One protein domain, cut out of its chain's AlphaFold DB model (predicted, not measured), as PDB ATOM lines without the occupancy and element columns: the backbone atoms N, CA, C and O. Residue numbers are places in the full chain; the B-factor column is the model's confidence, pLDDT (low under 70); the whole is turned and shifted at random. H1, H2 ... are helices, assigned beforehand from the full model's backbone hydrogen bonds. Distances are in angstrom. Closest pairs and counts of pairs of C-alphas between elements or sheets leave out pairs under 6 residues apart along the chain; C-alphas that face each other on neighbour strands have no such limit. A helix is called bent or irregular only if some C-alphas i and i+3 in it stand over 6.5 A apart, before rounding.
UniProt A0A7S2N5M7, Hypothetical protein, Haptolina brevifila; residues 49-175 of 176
ATOM      1  N   GLU A  49      34.142 -56.982  30.802       88.50
ATOM      2  CA  GLU A  49      32.953 -56.404  31.435       88.50
ATOM      3  C   GLU A  49      32.170 -57.450  32.245       88.50
ATOM      4  O   GLU A  49      31.837 -57.213  33.404       88.50
ATOM      5  N   GLU A  50      31.924 -58.624  31.659       90.81
ATOM      6  CA  GLU A  50      31.214 -59.727  32.314       90.81
ATOM      7  C   GLU A  50      31.941 -60.228  33.563       90.81
ATOM      8  O   GLU A  50      31.296 -60.463  34.584       90.81
ATOM      9  N   LEU A  51      33.273 -60.335  33.520       92.56
ATOM     10  CA  LEU A  51      34.076 -60.714  34.684       92.56
ATOM     11  C   LEU A  51      33.979 -59.676  35.805       92.56
ATOM     12  O   LEU A  51      33.814 -60.044  36.968       92.56
ATOM     13  N   VAL A  52      34.036 -58.383  35.469       92.69
ATOM     14  CA  VAL A  52      33.878 -57.303  36.454       92.69
ATOM     15  C   VAL A  52      32.478 -57.337  37.068       92.69
ATOM     16  O   VAL A  52      32.347 -57.279  38.288       92.69
ATOM     17  N   ILE A  53      31.430 -57.490  36.254       94.12
ATOM     18  CA  ILE A  53      30.048 -57.593  36.740       94.12
ATOM     19  C   ILE A  53      29.876 -58.830  37.633       94.12
ATOM     20  O   ILE A  53      29.285 -58.728  38.706       94.12
ATOM     21  N   ALA A  54      30.425 -59.982  37.243       93.50
ATOM     22  CA  ALA A  54      30.369 -61.198  38.048       93.50
ATOM     23  C   ALA A  54      31.067 -61.020  39.406       93.50
ATOM     24  O   ALA A  54      30.521 -61.421  40.434       93.50
ATOM     25  N   ALA A  55      32.231 -60.362  39.434       94.44
ATOM     26  CA  ALA A  55      32.936 -60.048  40.674       94.44
ATOM     27  C   ALA A  55      32.124 -59.102  41.578       94.44
ATOM     28  O   ALA A  55      32.008 -59.351  42.780       94.44
ATOM     29  N   LEU A  56      31.511 -58.056  41.010       94.75
ATOM     30  CA  LEU A  56      30.643 -57.129  41.745       94.75
ATOM     31  C   LEU A  56      29.414 -57.843  42.330       94.75
ATOM     32  O   LEU A  56      29.097 -57.644  43.501       94.75
ATOM     33  N   ASN A  57      28.779 -58.735  41.566       93.38
ATOM     34  CA  ASN A  57      27.653 -59.548  42.036       93.38
ATOM     35  C   ASN A  57      28.070 -60.534  43.141       93.38
ATOM     36  O   ASN A  57      27.316 -60.776  44.088       93.38
ATOM     37  N   GLY A  58      29.286 -61.082  43.058       93.19
ATOM     38  CA  GLY A  58      29.874 -61.898  44.119       93.19
ATOM     39  C   GLY A  58      30.030 -61.107  45.420       93.19
ATOM     40  O   GLY A  58      29.556 -61.543  46.469       93.19
ATOM     41  N   LEU A  59      30.604 -59.901  45.350       92.44
ATOM     42  CA  LEU A  59      30.713 -58.993  46.500       92.44
ATOM     43  C   LEU A  59      29.340 -58.607  47.068       92.44
ATOM     44  O   LEU A  59      29.160 -58.572  48.285       92.44
ATOM     45  N   GLN A  60      28.357 -58.363  46.200       91.75
ATOM     46  CA  GLN A  60      26.990 -58.049  46.613       91.75
ATOM     47  C   GLN A  60      26.342 -59.220  47.357       91.75
ATOM     48  O   GLN A  60      25.699 -59.015  48.385       91.75
ATOM     49  N   SER A  61      26.562 -60.451  46.894       92.31
ATOM     50  CA  SER A  61      26.064 -61.660  47.559       92.31
ATOM     51  C   SER A  61      26.669 -61.825  48.956       92.31
ATOM     52  O   SER A  61      25.962 -62.170  49.902       92.31
ATOM     53  N   LEU A  62      27.955 -61.496  49.127       90.44
ATOM     54  CA  LEU A  62      28.618 -61.532  50.435       90.44
ATOM     55  C   LEU A  62      28.025 -60.528  51.432       90.44
ATOM     56  O   LEU A  62      28.046 -60.788  52.635       90.44
ATOM     57  N   CYS A  63      27.425 -59.430  50.957       89.31
ATOM     58  CA  CYS A  63      26.735 -58.461  51.816       89.31
ATOM     59  C   CYS A  63      25.523 -59.060  52.555       89.31
ATOM     60  O   CYS A  63      25.026 -58.445  53.493       89.31
ATOM     61  N   ALA A  64      25.061 -60.264  52.194       88.62
ATOM     62  CA  ALA A  64      24.090 -61.018  52.988       88.62
ATOM     63  C   ALA A  64      24.630 -61.461  54.365       88.62
ATOM     64  O   ALA A  64      23.846 -61.883  55.212       88.62
ATOM     65  N   SER A  65      25.942 -61.351  54.614       89.81
ATOM     66  CA  SER A  65      26.575 -61.614  55.911       89.81
ATOM     67  C   SER A  65      27.141 -60.323  56.529       89.81
ATOM     68  O   SER A  65      28.320 -60.003  56.335       89.81
ATOM     69  N   PRO A  66      26.344 -59.573  57.320       85.25
ATOM     70  CA  PRO A  66      26.760 -58.280  57.867       85.25
ATOM     71  C   PRO A  66      28.024 -58.350  58.726       85.25
ATOM     72  O   PRO A  66      28.904 -57.501  58.611       85.25
ATOM     73  N   ARG A  67      28.162 -59.405  59.545       85.62
ATOM     74  CA  ARG A  67      29.317 -59.584  60.442       85.62
ATOM     75  C   ARG A  67      30.642 -59.711  59.692       85.62
ATOM     76  O   ARG A  67      31.656 -59.232  60.181       85.62
ATOM     77  N   ALA A  68      30.636 -60.348  58.522       84.56
ATOM     78  CA  ALA A  68      31.840 -60.521  57.714       84.56
ATOM     79  C   ALA A  68      32.169 -59.274  56.875       84.56
ATOM     80  O   ALA A  68      33.332 -59.049  56.533       84.56
ATOM     81  N   MET A  69      31.151 -58.478  56.538       89.19
ATOM     82  CA  MET A  69      31.258 -57.418  55.535       89.19
ATOM     83  C   MET A  69      31.338 -56.004  56.099       89.19
ATOM     84  O   MET A  69      31.888 -55.142  55.421       89.19
ATOM     85  N   ALA A  70      30.876 -55.752  57.329       84.06
ATOM     86  CA  ALA A  70      30.891 -54.411  57.921       84.06
ATOM     87  C   ALA A  70      32.298 -53.778  57.908       84.06
ATOM     88  O   ALA A  70      32.485 -52.669  57.419       84.06
ATOM     89  N   SER A  71      33.334 -54.525  58.308       88.31
ATOM     90  CA  SER A  71      34.724 -54.037  58.284       88.31
ATOM     91  C   SER A  71      35.337 -53.951  56.876       88.31
ATOM     92  O   SER A  71      36.484 -53.528  56.719       88.31
ATOM     93  N   ARG A  72      34.618 -54.408  55.845       90.19
ATOM     94  CA  ARG A  72      35.064 -54.450  54.445       90.19
ATOM     95  C   ARG A  72      34.432 -53.359  53.586       90.19
ATOM     96  O   ARG A  72      34.904 -53.171  52.468       90.19
ATOM     97  N   VAL A  73      33.456 -52.609  54.102       89.56
ATOM     98  CA  VAL A  73      32.750 -51.551  53.361       89.56
ATOM     99  C   VAL A  73      33.731 -50.552  52.741       89.56
ATOM    100  O   VAL A  73      33.793 -50.435  51.518       89.56
ATOM    101  N   LEU A  74      34.574 -49.899  53.544       87.69
ATOM    102  CA  LEU A  74      35.534 -48.912  53.038       87.69
ATOM    103  C   LEU A  74      36.560 -49.496  52.039       87.69
ATOM    104  O   LEU A  74      36.758 -48.894  50.980       87.69
ATOM    105  N   PRO A  75      37.216 -50.645  52.308       89.56
ATOM    106  CA  PRO A  75      38.074 -51.299  51.318       89.56
ATOM    107  C   PRO A  75      37.381 -51.577  49.980       89.56
ATOM    108  O   PRO A  75      37.984 -51.353  48.932       89.56
ATOM    109  N   ILE A  76      36.124 -52.031  50.004       91.75
ATOM    110  CA  ILE A  76      35.365 -52.324  48.784       91.75
ATOM    111  C   ILE A  76      35.064 -51.036  48.022       91.75
ATOM    112  O   ILE A  76      35.324 -50.986  46.824       91.75
ATOM    113  N   LEU A  77      34.606 -49.979  48.701       89.88
ATOM    114  CA  LEU A  77      34.364 -48.673  48.076       89.88
ATOM    115  C   LEU A  77      35.623 -48.115  47.398       89.88
ATOM    116  O   LEU A  77      35.556 -47.624  46.273       89.88
ATOM    117  N   ARG A  78      36.790 -48.248  48.043       87.31
ATOM    118  CA  ARG A  78      38.088 -47.855  47.466       87.31
ATOM    119  C   ARG A  78      38.462 -48.657  46.227       87.31
ATOM    120  O   ARG A  78      39.004 -48.090  45.282       87.31
ATOM    121  N   ALA A  79      38.185 -49.957  46.229       88.50
ATOM    122  CA  ALA A  79      38.492 -50.829  45.102       88.50
ATOM    123  C   ALA A  79      37.553 -50.596  43.908       88.50
ATOM    124  O   ALA A  79      37.975 -50.721  42.761       88.50
ATOM    125  N   THR A  80      36.287 -50.254  44.160       89.44
ATOM    126  CA  THR A  80      35.268 -50.114  43.111       89.44
ATOM    127  C   THR A  80      35.101 -48.686  42.609       89.44
ATOM    128  O   THR A  80      34.616 -48.501  41.494       89.44
ATOM    129  N   SER A  81      35.539 -47.665  43.351       85.50
ATOM    130  CA  SER A  81      35.385 -46.273  42.919       85.50
ATOM    131  C   SER A  81      36.017 -45.938  41.566       85.50
ATOM    132  O   SER A  81      35.386 -45.185  40.826       85.50
ATOM    133  N   PRO A  82      37.193 -46.477  41.169       84.62
ATOM    134  CA  PRO A  82      37.767 -46.195  39.849       84.62
ATOM    135  C   PRO A  82      36.884 -46.660  38.683       84.62
ATOM    136  O   PRO A  82      37.054 -46.192  37.566       84.62
ATOM    137  N   LEU A  83      35.914 -47.545  38.932       86.88
ATOM    138  CA  LEU A  83      34.944 -48.005  37.934       86.88
ATOM    139  C   LEU A  83      33.797 -47.003  37.701       86.88
ATOM    140  O   LEU A  83      32.866 -47.282  36.949       86.88
ATOM    141  N   LEU A  84      33.823 -45.847  38.365       83.69
ATOM    142  CA  LEU A  84      32.823 -44.791  38.206       83.69
ATOM    143  C   LEU A  84      33.275 -43.664  37.275       83.69
ATOM    144  O   LEU A  84      32.537 -42.696  37.092       83.69
ATOM    145  N   VAL A  85      34.458 -43.782  36.669       83.81
ATOM    146  CA  VAL A  85      34.956 -42.791  35.711       83.81
ATOM    147  C   VAL A  85      34.097 -42.768  34.437       83.81
ATOM    148  O   VAL A  85      33.457 -43.769  34.088       83.81
ATOM    149  N   PRO A  86      34.053 -41.648  33.693       78.19
ATOM    150  CA  PRO A  86      33.150 -41.487  32.555       78.19
ATOM    151  C   PRO A  86      33.321 -42.567  31.483       78.19
ATOM    152  O   PRO A  86      32.332 -42.984  30.884       78.19
ATOM    153  N   GLN A  87      34.538 -43.083  31.314       84.00
ATOM    154  CA  GLN A  87      34.906 -44.073  30.304       84.00
ATOM    155  C   GLN A  87      34.441 -45.499  30.644       84.00
ATOM    156  O   GLN A  87      34.467 -46.368  29.774       84.00
ATOM    157  N   THR A  88      34.009 -45.773  31.881       84.88
ATOM    158  CA  THR A  88      33.550 -47.114  32.263       84.88
ATOM    159  C   THR A  88      32.183 -47.438  31.637       84.88
ATOM    160  O   THR A  88      31.292 -46.575  31.644       84.88
ATOM    161  N   PRO A  89      31.969 -48.672  31.130       89.56
ATOM    162  CA  PRO A  89      30.681 -49.100  30.592       89.56
ATOM    163  C   PRO A  89      29.525 -48.903  31.576       89.56
ATOM    164  O   PRO A  89      29.647 -49.169  32.774       89.56
ATOM    165  N   GLN A  90      28.364 -48.490  31.059       88.25
ATOM    166  CA  GLN A  90      27.200 -48.157  31.888       88.25
ATOM    167  C   GLN A  90      26.700 -49.339  32.733       88.25
ATOM    168  O   GLN A  90      26.239 -49.137  33.853       88.25
ATOM    169  N   ARG A  91      26.830 -50.575  32.235       90.12
ATOM    170  CA  ARG A  91      26.443 -51.791  32.970       90.12
ATOM    171  C   ARG A  91      27.322 -52.026  34.198       90.12
ATOM    172  O   ARG A  91      26.805 -52.364  35.257       90.12
ATOM    173  N   VAL A  92      28.626 -51.770  34.083       90.00
ATOM    174  CA  VAL A  92      29.562 -51.841  35.216       90.00
ATOM    175  C   VAL A  92      29.250 -50.742  36.226       90.00
ATOM    176  O   VAL A  92      29.144 -51.034  37.412       90.00
ATOM    177  N   LYS A  93      29.005 -49.503  35.775       88.00
ATOM    178  CA  LYS A  93      28.579 -48.407  36.664       88.00
ATOM    179  C   LYS A  93      27.302 -48.761  37.427       88.00
ATOM    180  O   LYS A  93      27.255 -48.587  38.639       88.00
ATOM    181  N   ALA A  94      26.296 -49.311  36.746       87.81
ATOM    182  CA  ALA A  94      25.051 -49.751  37.374       87.81
ATOM    183  C   ALA A  94      25.286 -50.849  38.429       87.81
ATOM    184  O   ALA A  94      24.708 -50.787  39.513       87.81
ATOM    185  N   ALA A  95      26.176 -51.809  38.155       90.56
ATOM    186  CA  ALA A  95      26.557 -52.840  39.120       90.56
ATOM    187  C   ALA A  95      27.284 -52.253  40.346       90.56
ATOM    188  O   ALA A  95      26.986 -52.636  41.476       90.56
ATOM    189  N   VAL A  96      28.176 -51.272  40.157       91.69
ATOM    190  CA  VAL A  96      28.840 -50.566  41.271       91.69
ATOM    191  C   VAL A  96      27.832 -49.783  42.109       91.69
ATOM    192  O   VAL A  96      27.899 -49.833  43.336       91.69
ATOM    193  N   VAL A  97      26.876 -49.096  41.477       89.31
ATOM    194  CA  VAL A  97      25.796 -48.393  42.189       89.31
ATOM    195  C   VAL A  97      24.967 -49.382  43.009       89.31
ATOM    196  O   VAL A  97      24.754 -49.149  44.194       89.31
ATOM    197  N   SER A  98      24.571 -50.518  42.424       89.88
ATOM    198  CA  SER A  98      23.805 -51.560  43.123       89.88
ATOM    199  C   SER A  98      24.560 -52.134  44.329       89.88
ATOM    200  O   SER A  98      24.002 -52.217  45.425       89.88
ATOM    201  N   LEU A  99      25.848 -52.456  44.160       92.62
ATOM    202  CA  LEU A  99      26.714 -52.894  45.255       92.62
ATOM    203  C   LEU A  99      26.808 -51.827  46.354       92.62
ATOM    204  O   LEU A  99      26.695 -52.152  47.531       92.62
ATOM    205  N   SER A 100      26.976 -50.560  45.982       90.00
ATOM    206  CA  SER A 100      27.116 -49.451  46.935       90.00
ATOM    207  C   SER A 100      25.852 -49.225  47.756       90.00
ATOM    208  O   SER A 100      25.947 -49.007  48.962       90.00
ATOM    209  N   SER A 101      24.672 -49.361  47.143       87.44
ATOM    210  CA  SER A 101      23.399 -49.356  47.870       87.44
ATOM    211  C   SER A 101      23.341 -50.482  48.899       87.44
ATOM    212  O   SER A 101      22.952 -50.255  50.039       87.44
ATOM    213  N   ARG A 102      23.798 -51.689  48.537       89.50
ATOM    214  CA  ARG A 102      23.817 -52.826  49.465       89.50
ATOM    215  C   ARG A 102      24.829 -52.646  50.599       89.50
ATOM    216  O   ARG A 102      24.557 -53.040  51.725       89.50
ATOM    217  N   LEU A 103      25.977 -52.032  50.321       90.50
ATOM    218  CA  LEU A 103      26.952 -51.662  51.349       90.50
ATOM    219  C   LEU A 103      26.399 -50.594  52.300       90.50
ATOM    220  O   LEU A 103      26.718 -50.625  53.485       90.50
ATOM    221  N   ALA A 104      25.548 -49.687  51.816       86.19
ATOM    222  CA  ALA A 104      24.934 -48.661  52.656       86.19
ATOM    223  C   ALA A 104      23.930 -49.248  53.658       86.19
ATOM    224  O   ALA A 104      23.756 -48.696  54.736       86.19
ATOM    225  N   GLU A 105      23.317 -50.394  53.352       85.50
ATOM    226  CA  GLU A 105      22.513 -51.132  54.335       85.50
ATOM    227  C   GLU A 105      23.361 -51.679  55.500       85.50
ATOM    228  O   GLU A 105      22.829 -51.923  56.582       85.50
ATOM    229  N   LEU A 106      24.669 -51.883  55.286       86.94
ATOM    230  CA  LEU A 106      25.608 -52.355  56.308       86.94
ATOM    231  C   LEU A 106      26.226 -51.201  57.104       86.94
ATOM    232  O   LEU A 106      26.361 -51.305  58.321       86.94
ATOM    233  N   ASP A 107      26.628 -50.134  56.411       85.00
ATOM    234  CA  ASP A 107      27.249 -48.940  56.987       85.00
ATOM    235  C   ASP A 107      26.964 -47.720  56.091       85.00
ATOM    236  O   ASP A 107      27.731 -47.372  55.184       85.00
ATOM    237  N   ALA A 108      25.808 -47.097  56.325       81.25
ATOM    238  CA  ALA A 108      25.342 -45.941  55.566       81.25
ATOM    239  C   ALA A 108      26.283 -44.739  55.710       81.25
ATOM    240  O   ALA A 108      26.525 -44.038  54.726       81.25
ATOM    241  N   ASP A 109      26.848 -44.537  56.904       79.06
ATOM    242  CA  ASP A 109      27.759 -43.437  57.214       79.06
ATOM    243  C   ASP A 109      29.002 -43.527  56.331       79.06
ATOM    244  O   ASP A 109      29.313 -42.594  55.589       79.06
ATOM    245  N   THR A 110      29.683 -44.674  56.331       84.00
ATOM    246  CA  THR A 110      30.901 -44.862  55.536       84.00
ATOM    247  C   THR A 110      30.636 -44.668  54.042       84.00
ATOM    248  O   THR A 110      31.419 -43.993  53.366       84.00
ATOM    249  N   VAL A 111      29.535 -45.216  53.511       86.06
ATOM    250  CA  VAL A 111      29.180 -45.065  52.089       86.06
ATOM    251  C   VAL A 111      28.872 -43.610  51.748       86.06
ATOM    252  O   VAL A 111      29.411 -43.077  50.773       86.06
ATOM    253  N   TRP A 112      28.040 -42.947  52.552       81.94
ATOM    254  CA  TRP A 112      27.659 -41.557  52.323       81.94
ATOM    255  C   TRP A 112      28.883 -40.639  52.341       81.94
ATOM    256  O   TRP A 112      29.067 -39.838  51.420       81.94
ATOM    257  N   LEU A 113      29.766 -40.804  53.329       80.38
ATOM    258  CA  LEU A 113      31.003 -40.034  53.438       80.38
ATOM    259  C   LEU A 113      31.921 -40.246  52.250       80.38
ATOM    260  O   LEU A 113      32.392 -39.276  51.659       80.38
ATOM    261  N   TYR A 114      32.126 -41.499  51.861       84.31
ATOM    262  CA  TYR A 114      32.989 -41.835  50.744       84.31
ATOM    263  C   TYR A 114      32.535 -41.182  49.430       84.31
ATOM    264  O   TYR A 114      33.345 -40.587  48.721       84.31
ATOM    265  N   TYR A 115      31.240 -41.241  49.106       83.38
ATOM    266  CA  TYR A 115      30.722 -40.660  47.861       83.38
ATOM    267  C   TYR A 115      30.604 -39.143  47.896       83.38
ATOM    268  O   TYR A 115      30.810 -38.485  46.877       83.38
ATOM    269  N   THR A 116      30.354 -38.577  49.070       80.25
ATOM    270  CA  THR A 116      30.354 -37.132  49.292       80.25
ATOM    271  C   THR A 116      31.688 -36.494  48.891       80.25
ATOM    272  O   THR A 116      31.715 -35.423  48.288       80.25
ATOM    273  N   HIS A 117      32.810 -37.171  49.131       78.00
ATOM    274  CA  HIS A 117      34.131 -36.696  48.710       78.00
ATOM    275  C   HIS A 117      34.329 -36.569  47.207       78.00
ATOM    276  O   HIS A 117      35.103 -35.718  46.758       78.00
ATOM    277  N   LEU A 118      33.649 -37.427  46.452       78.56
ATOM    278  CA  LEU A 118      33.714 -37.458  44.998       78.56
ATOM    279  C   LEU A 118      32.897 -36.333  44.358       78.56
ATOM    280  O   LEU A 118      32.957 -36.174  43.144       78.56
ATOM    281  N   LEU A 119      32.151 -35.559  45.155       77.94
ATOM    282  CA  LEU A 119      31.431 -34.386  44.683       77.94
ATOM    283  C   LEU A 119      32.313 -33.123  44.700       77.94
ATOM    284  O   LEU A 119      33.211 -32.987  45.550       77.94
ATOM    285  N   PRO A 120      32.031 -32.151  43.810       74.62
ATOM    286  CA  PRO A 120      32.618 -30.817  43.871       74.62
ATOM    287  C   PRO A 120      32.393 -30.167  45.245       74.62
ATOM    288  O   PRO A 120      31.326 -30.362  45.824       74.62
ATOM    289  N   PRO A 121      33.330 -29.348  45.770       73.81
ATOM    290  CA  PRO A 121      33.217 -28.728  47.096       73.81
ATOM    291  C   PRO A 121      31.874 -28.043  47.388       73.81
ATOM    292  O   PRO A 121      31.371 -28.160  48.503       73.81
ATOM    293  N   ALA A 122      31.279 -27.386  46.388       71.44
ATOM    294  CA  ALA A 122      29.979 -26.720  46.493       71.44
ATOM    295  C   ALA A 122      28.801 -27.686  46.727       71.44
ATOM    296  O   ALA A 122      27.765 -27.283  47.244       71.44
ATOM    297  N   GLU A 123      28.963 -28.959  46.369       72.25
ATOM    298  CA  GLU A 123      27.932 -29.998  46.413       72.25
ATOM    299  C   GLU A 123      28.167 -31.040  47.505       72.25
ATOM    300  O   GLU A 123      27.304 -31.886  47.727       72.25
ATOM    301  N   ARG A 124      29.310 -30.997  48.207       72.12
ATOM    302  CA  ARG A 124      29.691 -32.007  49.213       72.12
ATOM    303  C   ARG A 124      28.687 -32.143  50.352       72.12
ATOM    304  O   ARG A 124      28.817 -33.036  51.161       72.12
ATOM    305  N   TRP A 125      27.670 -31.300  50.445       67.25
ATOM    306  CA  TRP A 125      26.697 -31.373  51.522       67.25
ATOM    307  C   TRP A 125      25.300 -31.093  50.980       67.25
ATOM    308  O   TRP A 125      24.820 -29.964  51.100       67.25
ATOM    309  N   PRO A 126      24.632 -32.095  50.371       58.59
ATOM    310  CA  PRO A 126      23.205 -31.974  50.114       58.59
ATOM    311  C   PRO A 126      22.485 -31.668  51.435       58.59
ATOM    312  O   PRO A 126      22.917 -32.115  52.498       58.59
ATOM    313  N   GLN A 127      21.399 -30.891  51.374       56.53
ATOM    314  CA  GLN A 127      20.729 -30.326  52.558       56.53
ATOM    315  C   GLN A 127      20.263 -31.370  53.591       56.53
ATOM    316  O   GLN A 127      19.976 -31.006  54.728       56.53
ATOM    317  N   MET A 128      20.223 -32.660  53.236       57.44
ATOM    318  CA  MET A 128      19.893 -33.750  54.151       57.44
ATOM    319  C   MET A 128      20.867 -34.927  53.997       57.44
ATOM    320  O   MET A 128      20.884 -35.617  52.974       57.44
ATOM    321  N   ALA A 129      21.666 -35.167  55.039       62.12
ATOM    322  CA  ALA A 129      22.317 -36.458  55.252       62.12
ATOM    323  C   ALA A 129      21.253 -37.525  55.608       62.12
ATOM    324  O   ALA A 129      20.172 -37.155  56.086       62.12
ATOM    325  N   PRO A 130      21.517 -38.827  55.383       63.78
ATOM    326  CA  PRO A 130      20.663 -39.901  55.893       63.78
ATOM    327  C   PRO A 130      20.444 -39.772  57.408       63.78
ATOM    328  O   PRO A 130      21.269 -39.191  58.123       63.78
ATOM    329  N   ALA A 131      19.318 -40.272  57.914       59.72
ATOM    330  CA  ALA A 131      19.012 -40.158  59.337       59.72
ATOM    331  C   ALA A 131      20.042 -40.945  60.164       59.72
ATOM    332  O   ALA A 131      20.317 -42.105  59.886       59.72
ATOM    333  N   GLY A 132      20.619 -40.307  61.184       56.00
ATOM    334  CA  GLY A 132      21.666 -40.916  62.012       56.00
ATOM    335  C   GLY A 132      23.097 -40.697  61.507       56.00
ATOM    336  O   GLY A 132      24.011 -40.772  62.325       56.00
ATOM    337  N   CYS A 133      23.299 -40.299  60.242       59.34
ATOM    338  CA  CYS A 133      24.618 -39.889  59.756       59.34
ATOM    339  C   CYS A 133      25.055 -38.596  60.456       59.34
ATOM    340  O   CYS A 133      24.500 -37.516  60.218       59.34
ATOM    341  N   ARG A 134      26.102 -38.662  61.286       58.38
ATOM    342  CA  ARG A 134      26.775 -37.443  61.750       58.38
ATOM    343  C   ARG A 134      27.636 -36.897  60.625       58.38
ATOM    344  O   ARG A 134      28.533 -37.579  60.149       58.38
ATOM    345  N   ARG A 135      27.401 -35.641  60.243       61.28
ATOM    346  CA  ARG A 135      28.276 -34.902  59.327       61.28
ATOM    347  C   ARG A 135      29.662 -34.765  59.975       61.28
ATOM    348  O   ARG A 135      29.764 -34.083  60.995       61.28
ATOM    349  N   PRO A 136      30.711 -35.410  59.452       59.44
ATOM    350  CA  PRO A 136      32.039 -35.313  60.023       59.44
ATOM    351  C   PRO A 136      32.671 -33.983  59.638       59.44
ATOM    352  O   PRO A 136      32.258 -33.321  58.678       59.44
ATOM    353  N   ASP A 137      33.708 -33.613  60.381       60.59
ATOM    354  CA  ASP A 137      34.555 -32.492  60.006       60.59
ATOM    355  C   ASP A 137      35.134 -32.770  58.600       60.59
ATOM    356  O   ASP A 137      35.685 -33.857  58.379       60.59
ATOM    357  N   PRO A 138      35.051 -31.822  57.648       58.12
ATOM    358  CA  PRO A 138      35.667 -31.933  56.327       58.12
ATOM    359  C   PRO A 138      37.155 -32.329  56.330       58.12
ATOM    360  O   PRO A 138      37.656 -32.801  55.310       58.12
ATOM    361  N   ARG A 139      37.871 -32.145  57.447       58.62
ATOM    362  CA  ARG A 139      39.265 -32.577  57.656       58.62
ATOM    363  C   ARG A 139      39.411 -34.051  58.047       58.62
ATOM    364  O   ARG A 139      40.467 -34.628  57.828       58.62
ATOM    365  N   THR A 140      38.371 -34.662  58.612       56.12
ATOM    366  CA  THR A 140      38.344 -36.073  59.077       56.12
ATOM    367  C   THR A 140      37.834 -37.054  58.025       56.12
ATOM    368  O   THR A 140      37.481 -38.201  58.288       56.12
ATOM    369  N   LEU A 141      37.761 -36.556  56.809       60.06
ATOM    370  CA  LEU A 141      36.928 -37.040  55.740       60.06
ATOM    371  C   LEU A 141      37.841 -37.982  54.909       60.06
ATOM    372  O   LEU A 141      38.984 -37.642  54.588       60.06
ATOM    373  N   LEU A 142      37.384 -39.213  54.654       65.25
ATOM    374  CA  LEU A 142      38.166 -40.297  54.049       65.25
ATOM    375  C   LEU A 142      38.811 -39.894  52.709       65.25
ATOM    376  O   LEU A 142      38.133 -39.603  51.728       65.25
ATOM    377  N   LEU A 143      40.145 -39.958  52.645       61.66
ATOM    378  CA  LEU A 143      40.901 -39.687  51.420       61.66
ATOM    379  C   LEU A 143      40.472 -40.649  50.299       61.66
ATOM    380  O   LEU A 143      40.565 -41.874  50.449       61.66
ATOM    381  N   CYS A 144      40.010 -40.075  49.186       57.56
ATOM    382  CA  CYS A 144      39.591 -40.787  47.984       57.56
ATOM    383  C   CYS A 144      40.643 -40.578  46.876       57.56
ATOM    384  O   CYS A 144      41.081 -39.443  46.685       57.56
ATOM    385  N   PRO A 145      41.078 -41.631  46.158       56.44
ATOM    386  CA  PRO A 145      42.155 -41.526  45.168       56.44
ATOM    387  C   PRO A 145      41.739 -40.863  43.844       56.44
ATOM    388  O   PRO A 145      42.593 -40.618  42.997       56.44
ATOM    389  N   LEU A 146      40.448 -40.585  43.637       54.75
ATOM    390  CA  LEU A 146      39.940 -39.964  42.412       54.75
ATOM    391  C   LEU A 146      39.823 -38.446  42.559       54.75
ATOM    392  O   LEU A 146      39.458 -37.934  43.619       54.75
ATOM    393  N   THR A 147      40.079 -37.720  41.470       56.16
ATOM    394  CA  THR A 147      39.818 -36.280  41.417       56.16
ATOM    395  C   THR A 147      38.302 -36.034  41.385       56.16
ATOM    396  O   THR A 147      37.544 -36.762  40.743       56.16
ATOM    397  N   ALA A 148      37.838 -35.011  42.108       58.78
ATOM    398  CA  ALA A 148      36.424 -34.774  42.440       58.78
ATOM    399  C   ALA A 148      35.474 -34.486  41.252       58.78
ATOM    400  O   ALA A 148      34.316 -34.155  41.478       58.78
ATOM    401  N   ASN A 149      35.940 -34.556  40.000       59.84
ATOM    402  CA  ASN A 149      35.154 -34.166  38.826       59.84
ATOM    403  C   ASN A 149      34.792 -35.343  37.907       59.84
ATOM    404  O   ASN A 149      33.761 -35.303  37.243       59.84
ATOM    405  N   GLU A 150      35.588 -36.416  37.882       65.88
ATOM    406  CA  GLU A 150      35.375 -37.525  36.938       65.88
ATOM    407  C   GLU A 150      34.249 -38.473  37.381       65.88
ATOM    408  O   GLU A 150      33.516 -39.002  36.550       65.88
ATOM    409  N   ALA A 151      34.057 -38.647  38.691       68.31
ATOM    410  CA  ALA A 151      33.087 -39.591  39.255       68.31
ATOM    411  C   ALA A 151      31.823 -38.926  39.836       68.31
ATOM    412  O   ALA A 151      30.961 -39.622  40.376       68.31
ATOM    413  N   ALA A 152      31.687 -37.596  39.733       75.00
ATOM    414  CA  ALA A 152      30.640 -36.833  40.418       75.00
ATOM    415  C   ALA A 152      29.218 -37.283  40.034       75.00
ATOM    416  O   ALA A 152      28.380 -37.496  40.908       75.00
ATOM    417  N   THR A 153      28.942 -37.505  38.744       75.44
ATOM    418  CA  THR A 153      27.616 -37.949  38.271       75.44
ATOM    419  C   THR A 153      27.212 -39.294  38.871       75.44
ATOM    420  O   THR A 153      26.090 -39.448  39.349       75.44
ATOM    421  N   SER A 154      28.125 -40.264  38.887       74.69
ATOM    422  CA  SER A 154      27.857 -41.578  39.472       74.69
ATOM    423  C   SER A 154      27.803 -41.532  40.999       74.69
ATOM    424  O   SER A 154      26.970 -42.209  41.592       74.69
ATOM    425  N   ALA A 155      28.611 -40.686  41.644       79.06
ATOM    426  CA  ALA A 155      28.522 -40.453  43.083       79.06
ATOM    427  C   ALA A 155      27.152 -39.883  43.486       79.06
ATOM    428  O   ALA A 155      26.548 -40.371  44.441       79.06
ATOM    429  N   ARG A 156      26.602 -38.923  42.723       81.25
ATOM    430  CA  ARG A 156      25.234 -38.412  42.938       81.25
ATOM    431  C   ARG A 156      24.186 -39.522  42.832       81.25
ATOM    432  O   ARG A 156      23.296 -39.582  43.673       81.25
ATOM    433  N   GLN A 157      24.301 -40.407  41.838       79.06
ATOM    434  CA  GLN A 157      23.380 -41.540  41.673       79.06
ATOM    435  C   GLN A 157      23.410 -42.484  42.880       79.06
ATOM    436  O   GLN A 157      22.353 -42.898  43.354       79.06
ATOM    437  N   VAL A 158      24.597 -42.785  43.419       78.00
ATOM    438  CA  VAL A 158      24.712 -43.590  44.643       78.00
ATOM    439  C   VAL A 158      24.077 -42.872  45.831       78.00
ATOM    440  O   VAL A 158      23.272 -43.470  46.538       78.00
ATOM    441  N   LEU A 159      24.378 -41.589  46.037       79.94
ATOM    442  CA  LEU A 159      23.829 -40.820  47.159       79.94
ATOM    443  C   LEU A 159      22.295 -40.744  47.119       79.94
ATOM    444  O   LEU A 159      21.657 -40.901  48.157       79.94
ATOM    445  N   GLN A 160      21.702 -40.579  45.933       79.88
ATOM    446  CA  GLN A 160      20.248 -40.628  45.752       79.88
ATOM    447  C   GLN A 160      19.669 -42.006  46.099       79.88
ATOM    448  O   GLN A 160      18.643 -42.086  46.773       79.88
ATOM    449  N   ALA A 161      20.330 -43.090  45.684       71.75
ATOM    450  CA  ALA A 161      19.883 -44.448  45.988       71.75
ATOM    451  C   ALA A 161      19.936 -44.752  47.496       71.75
ATOM    452  O   ALA A 161      18.997 -45.332  48.041       71.75
ATOM    453  N   VAL A 162      20.994 -44.305  48.182       71.81
ATOM    454  CA  VAL A 162      21.129 -44.432  49.642       71.81
ATOM    455  C   VAL A 162      20.038 -43.639  50.366       71.81
ATOM    456  O   VAL A 162      19.387 -44.169  51.263       71.81
ATOM    457  N   GLN A 163      19.780 -42.396  49.946       73.25
ATOM    458  CA  GLN A 163      18.712 -41.570  50.521       73.25
ATOM    459  C   GLN A 163      17.319 -42.190  50.328       73.25
ATOM    460  O   GLN A 163      16.511 -42.171  51.256       73.25
ATOM    461  N   ALA A 164      17.033 -42.760  49.153       69.81
ATOM    462  CA  ALA A 164      15.758 -43.423  48.882       69.81
ATOM    463  C   ALA A 164      15.554 -44.671  49.761       69.81
ATOM    464  O   ALA A 164      14.477 -44.850  50.330       69.81
ATOM    465  N   ALA A 165      16.592 -45.500  49.922       64.00
ATOM    466  CA  ALA A 165      16.543 -46.682  50.784       64.00
ATOM    467  C   ALA A 165      16.275 -46.310  52.256       64.00
ATOM    468  O   ALA A 165      15.458 -46.945  52.928       64.00
ATOM    469  N   ASP A 166      16.904 -45.235  52.731       60.59
ATOM    470  CA  ASP A 166      16.748 -44.731  54.095       60.59
ATOM    471  C   ASP A 166      15.366 -44.087  54.344       60.59
ATOM    472  O   ASP A 166      14.764 -44.245  55.410       60.59
ATOM    473  N   GLY A 167      14.814 -43.401  53.336       59.00
ATOM    474  CA  GLY A 167      13.446 -42.877  53.368       59.00
ATOM    475  C   GLY A 167      12.389 -43.984  53.436       59.00
ATOM    476  O   GLY A 167      11.469 -43.911  54.250       59.00
ATOM    477  N   CYS A 168      12.543 -45.048  52.640       51.47
ATOM    478  CA  CYS A 168      11.642 -46.204  52.672       51.47
ATOM    479  C   CYS A 168      11.657 -46.927  54.025       51.47
ATOM    480  O   CYS A 168      10.596 -47.296  54.528       51.47
ATOM    481  N   ARG A 169      12.834 -47.103  54.638       54.22
ATOM    482  CA  ARG A 169      12.960 -47.755  55.949       54.22
ATOM    483  C   ARG A 169      12.211 -46.994  57.047       54.22
ATOM    484  O   ARG A 169      11.460 -47.604  57.803       54.22
ATOM    485  N   ARG A 170      12.348 -45.665  57.084       53.66
ATOM    486  CA  ARG A 170      11.648 -44.809  58.057       53.66
ATOM    487  C   ARG A 170      10.133 -44.844  57.900       53.66
ATOM    488  O   ARG A 170       9.431 -44.916  58.902       53.66
ATOM    489  N   SER A 171       9.628 -44.849  56.668       46.59
ATOM    490  CA  SER A 171       8.187 -44.985  56.419       46.59
ATOM    491  C   SER A 171       7.629 -46.320  56.920       46.59
ATOM    492  O   SER A 171       6.496 -46.369  57.375       46.59
ATOM    493  N   VAL A 172       8.414 -47.401  56.870       49.44
ATOM    494  CA  VAL A 172       8.005 -48.721  57.382       49.44
ATOM    495  C   VAL A 172       8.084 -48.790  58.911       49.44
ATOM    496  O   VAL A 172       7.211 -49.387  59.535       49.44
ATOM    497  N   GLU A 173       9.099 -48.177  59.524       51.09
ATOM    498  CA  GLU A 173       9.238 -48.105  60.987       51.09
ATOM    499  C   GLU A 173       8.184 -47.186  61.630       51.09
ATOM    500  O   GLU A 173       7.701 -47.504  62.707       51.09
ATOM    501  N   ALA A 174       7.765 -46.106  60.964       52.28
ATOM    502  CA  ALA A 174       6.732 -45.189  61.463       52.28
ATOM    503  C   ALA A 174       5.294 -45.743  61.389       52.28
ATOM    504  O   ALA A 174       4.381 -45.158  61.967       52.28
ATOM    505  N   VAL A 175       5.080 -46.833  60.647       52.50
ATOM    506  CA  VAL A 175       3.770 -47.494  60.482       52.50
ATOM    507  C   VAL A 175       3.594 -48.674  61.455       52.50
ATOM    508  O   VAL A 175       2.498 -49.222  61.557       52.50
TER     509      VAL A 175
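What this domain is: This is residues 49 to 175 of the 176 residues of the protein "Hypothetical protein" of Haptolina brevifila (UniProt A0A7S2N5M7). The longest helix, H5, is one of four helices, H2, H3, H4 and H5, in an up-and-down bundle with partly splayed axes, each helix running against the one before it; a fifth helix, H1, packs along H3 outside the bundle. H3 is in the middle of the contacts, touching the other four helices, while the long link of residues 118 to 151 winds over the H4 side of the bundle and H5 carries the printed part out to Val 175 at one extreme. The printed part has 127 residues with five named helices, H1 to H5 in order along the chain, and no named strand, in the class all helix. It is compact, with a radius of gyration of the C-alphas of 14.2 A, and spans 40 by 34 by 24 A.

Where its parts are: Find C-alpha 152 at (30.640, -36.833, 40.418); there H5 begins, and its 22 residues, 152 to 173, run 31.8 A to C-alpha 173 at (9.238, -48.105, 60.987). Next look at H3, residues 90 to 104, which is 20.9 A long from first to last C-alpha. H4 covers residues 108 to 117 and is 14.5 A long. H2, residues 66 to 84, is 24.6 A long, with a kink of 60 degrees near residue 73; it is irregular, for C-alphas 71 and 74 are 7.4 A apart. To find H1, residues 49 to 62, go to C-alpha 49 at (32.953, -56.404, 31.435), from where the helix runs 20.2 A.

How they stand to each other: Begin at H3, the hub, and look first at H5. The two touch at a steep tilt of 41 degrees and run the same way, the closest C-alphas being those of Val 97 and Val 158, 5.5 A apart. H4 and H5 form a helical hairpin; they touch at a shallow tilt of 24 degrees, opposite ways, with the C-alphas of Tyr 115 and Ala 155 closest at 5.3 A, and H5 touches H4 with residues 155 to 162 alone. H3 touches H4 with residues 100 to 104 alone, at a steep tilt of 46 degrees, opposite ways; here the closest C-alphas, of Ala 104 and Val 111, are 5.6 A apart. H2 and H3 form the other helical hairpin, at a shallow tilt of 30 degrees, with the C-alphas of Leu 84 and Lys 93 closest at 5.8 A. H2 touches H4 with residues 73 to 77 alone, and the C-alphas of Leu 74 and Thr 110 are closest at 6.6 A. H1 touches H3 at a shallow tilt of 12 degrees, the same way, with the C-alphas of Gln 60 and Leu 99 closest at 5.3 A. H1 is apart from H4 and from H5. Of the six pairs that touch, four are at a shallow tilt, and the packing is only just mostly aligned. In the backbones of H1, H3, H4 and H5 every O i to N i+4 pair is within hydrogen-bond range; in H2 it is 8 of 15.

The domain as a whole: The two C-alphas farthest apart are those of Gln 87 and Val 175, at 43.5 A. The printed part has no cut. The links H1 to H2, H2 to H3 and H3 to H4 are tight, and the link H4 to H5 is long, with 34 residues; look for its C-alphas 10 to 20 A from the mean of all C-alphas. In the B-factor column you find a mean pLDDT of the printed part of 77.0, with residues 125 to 151 and 164 to 175 under 70.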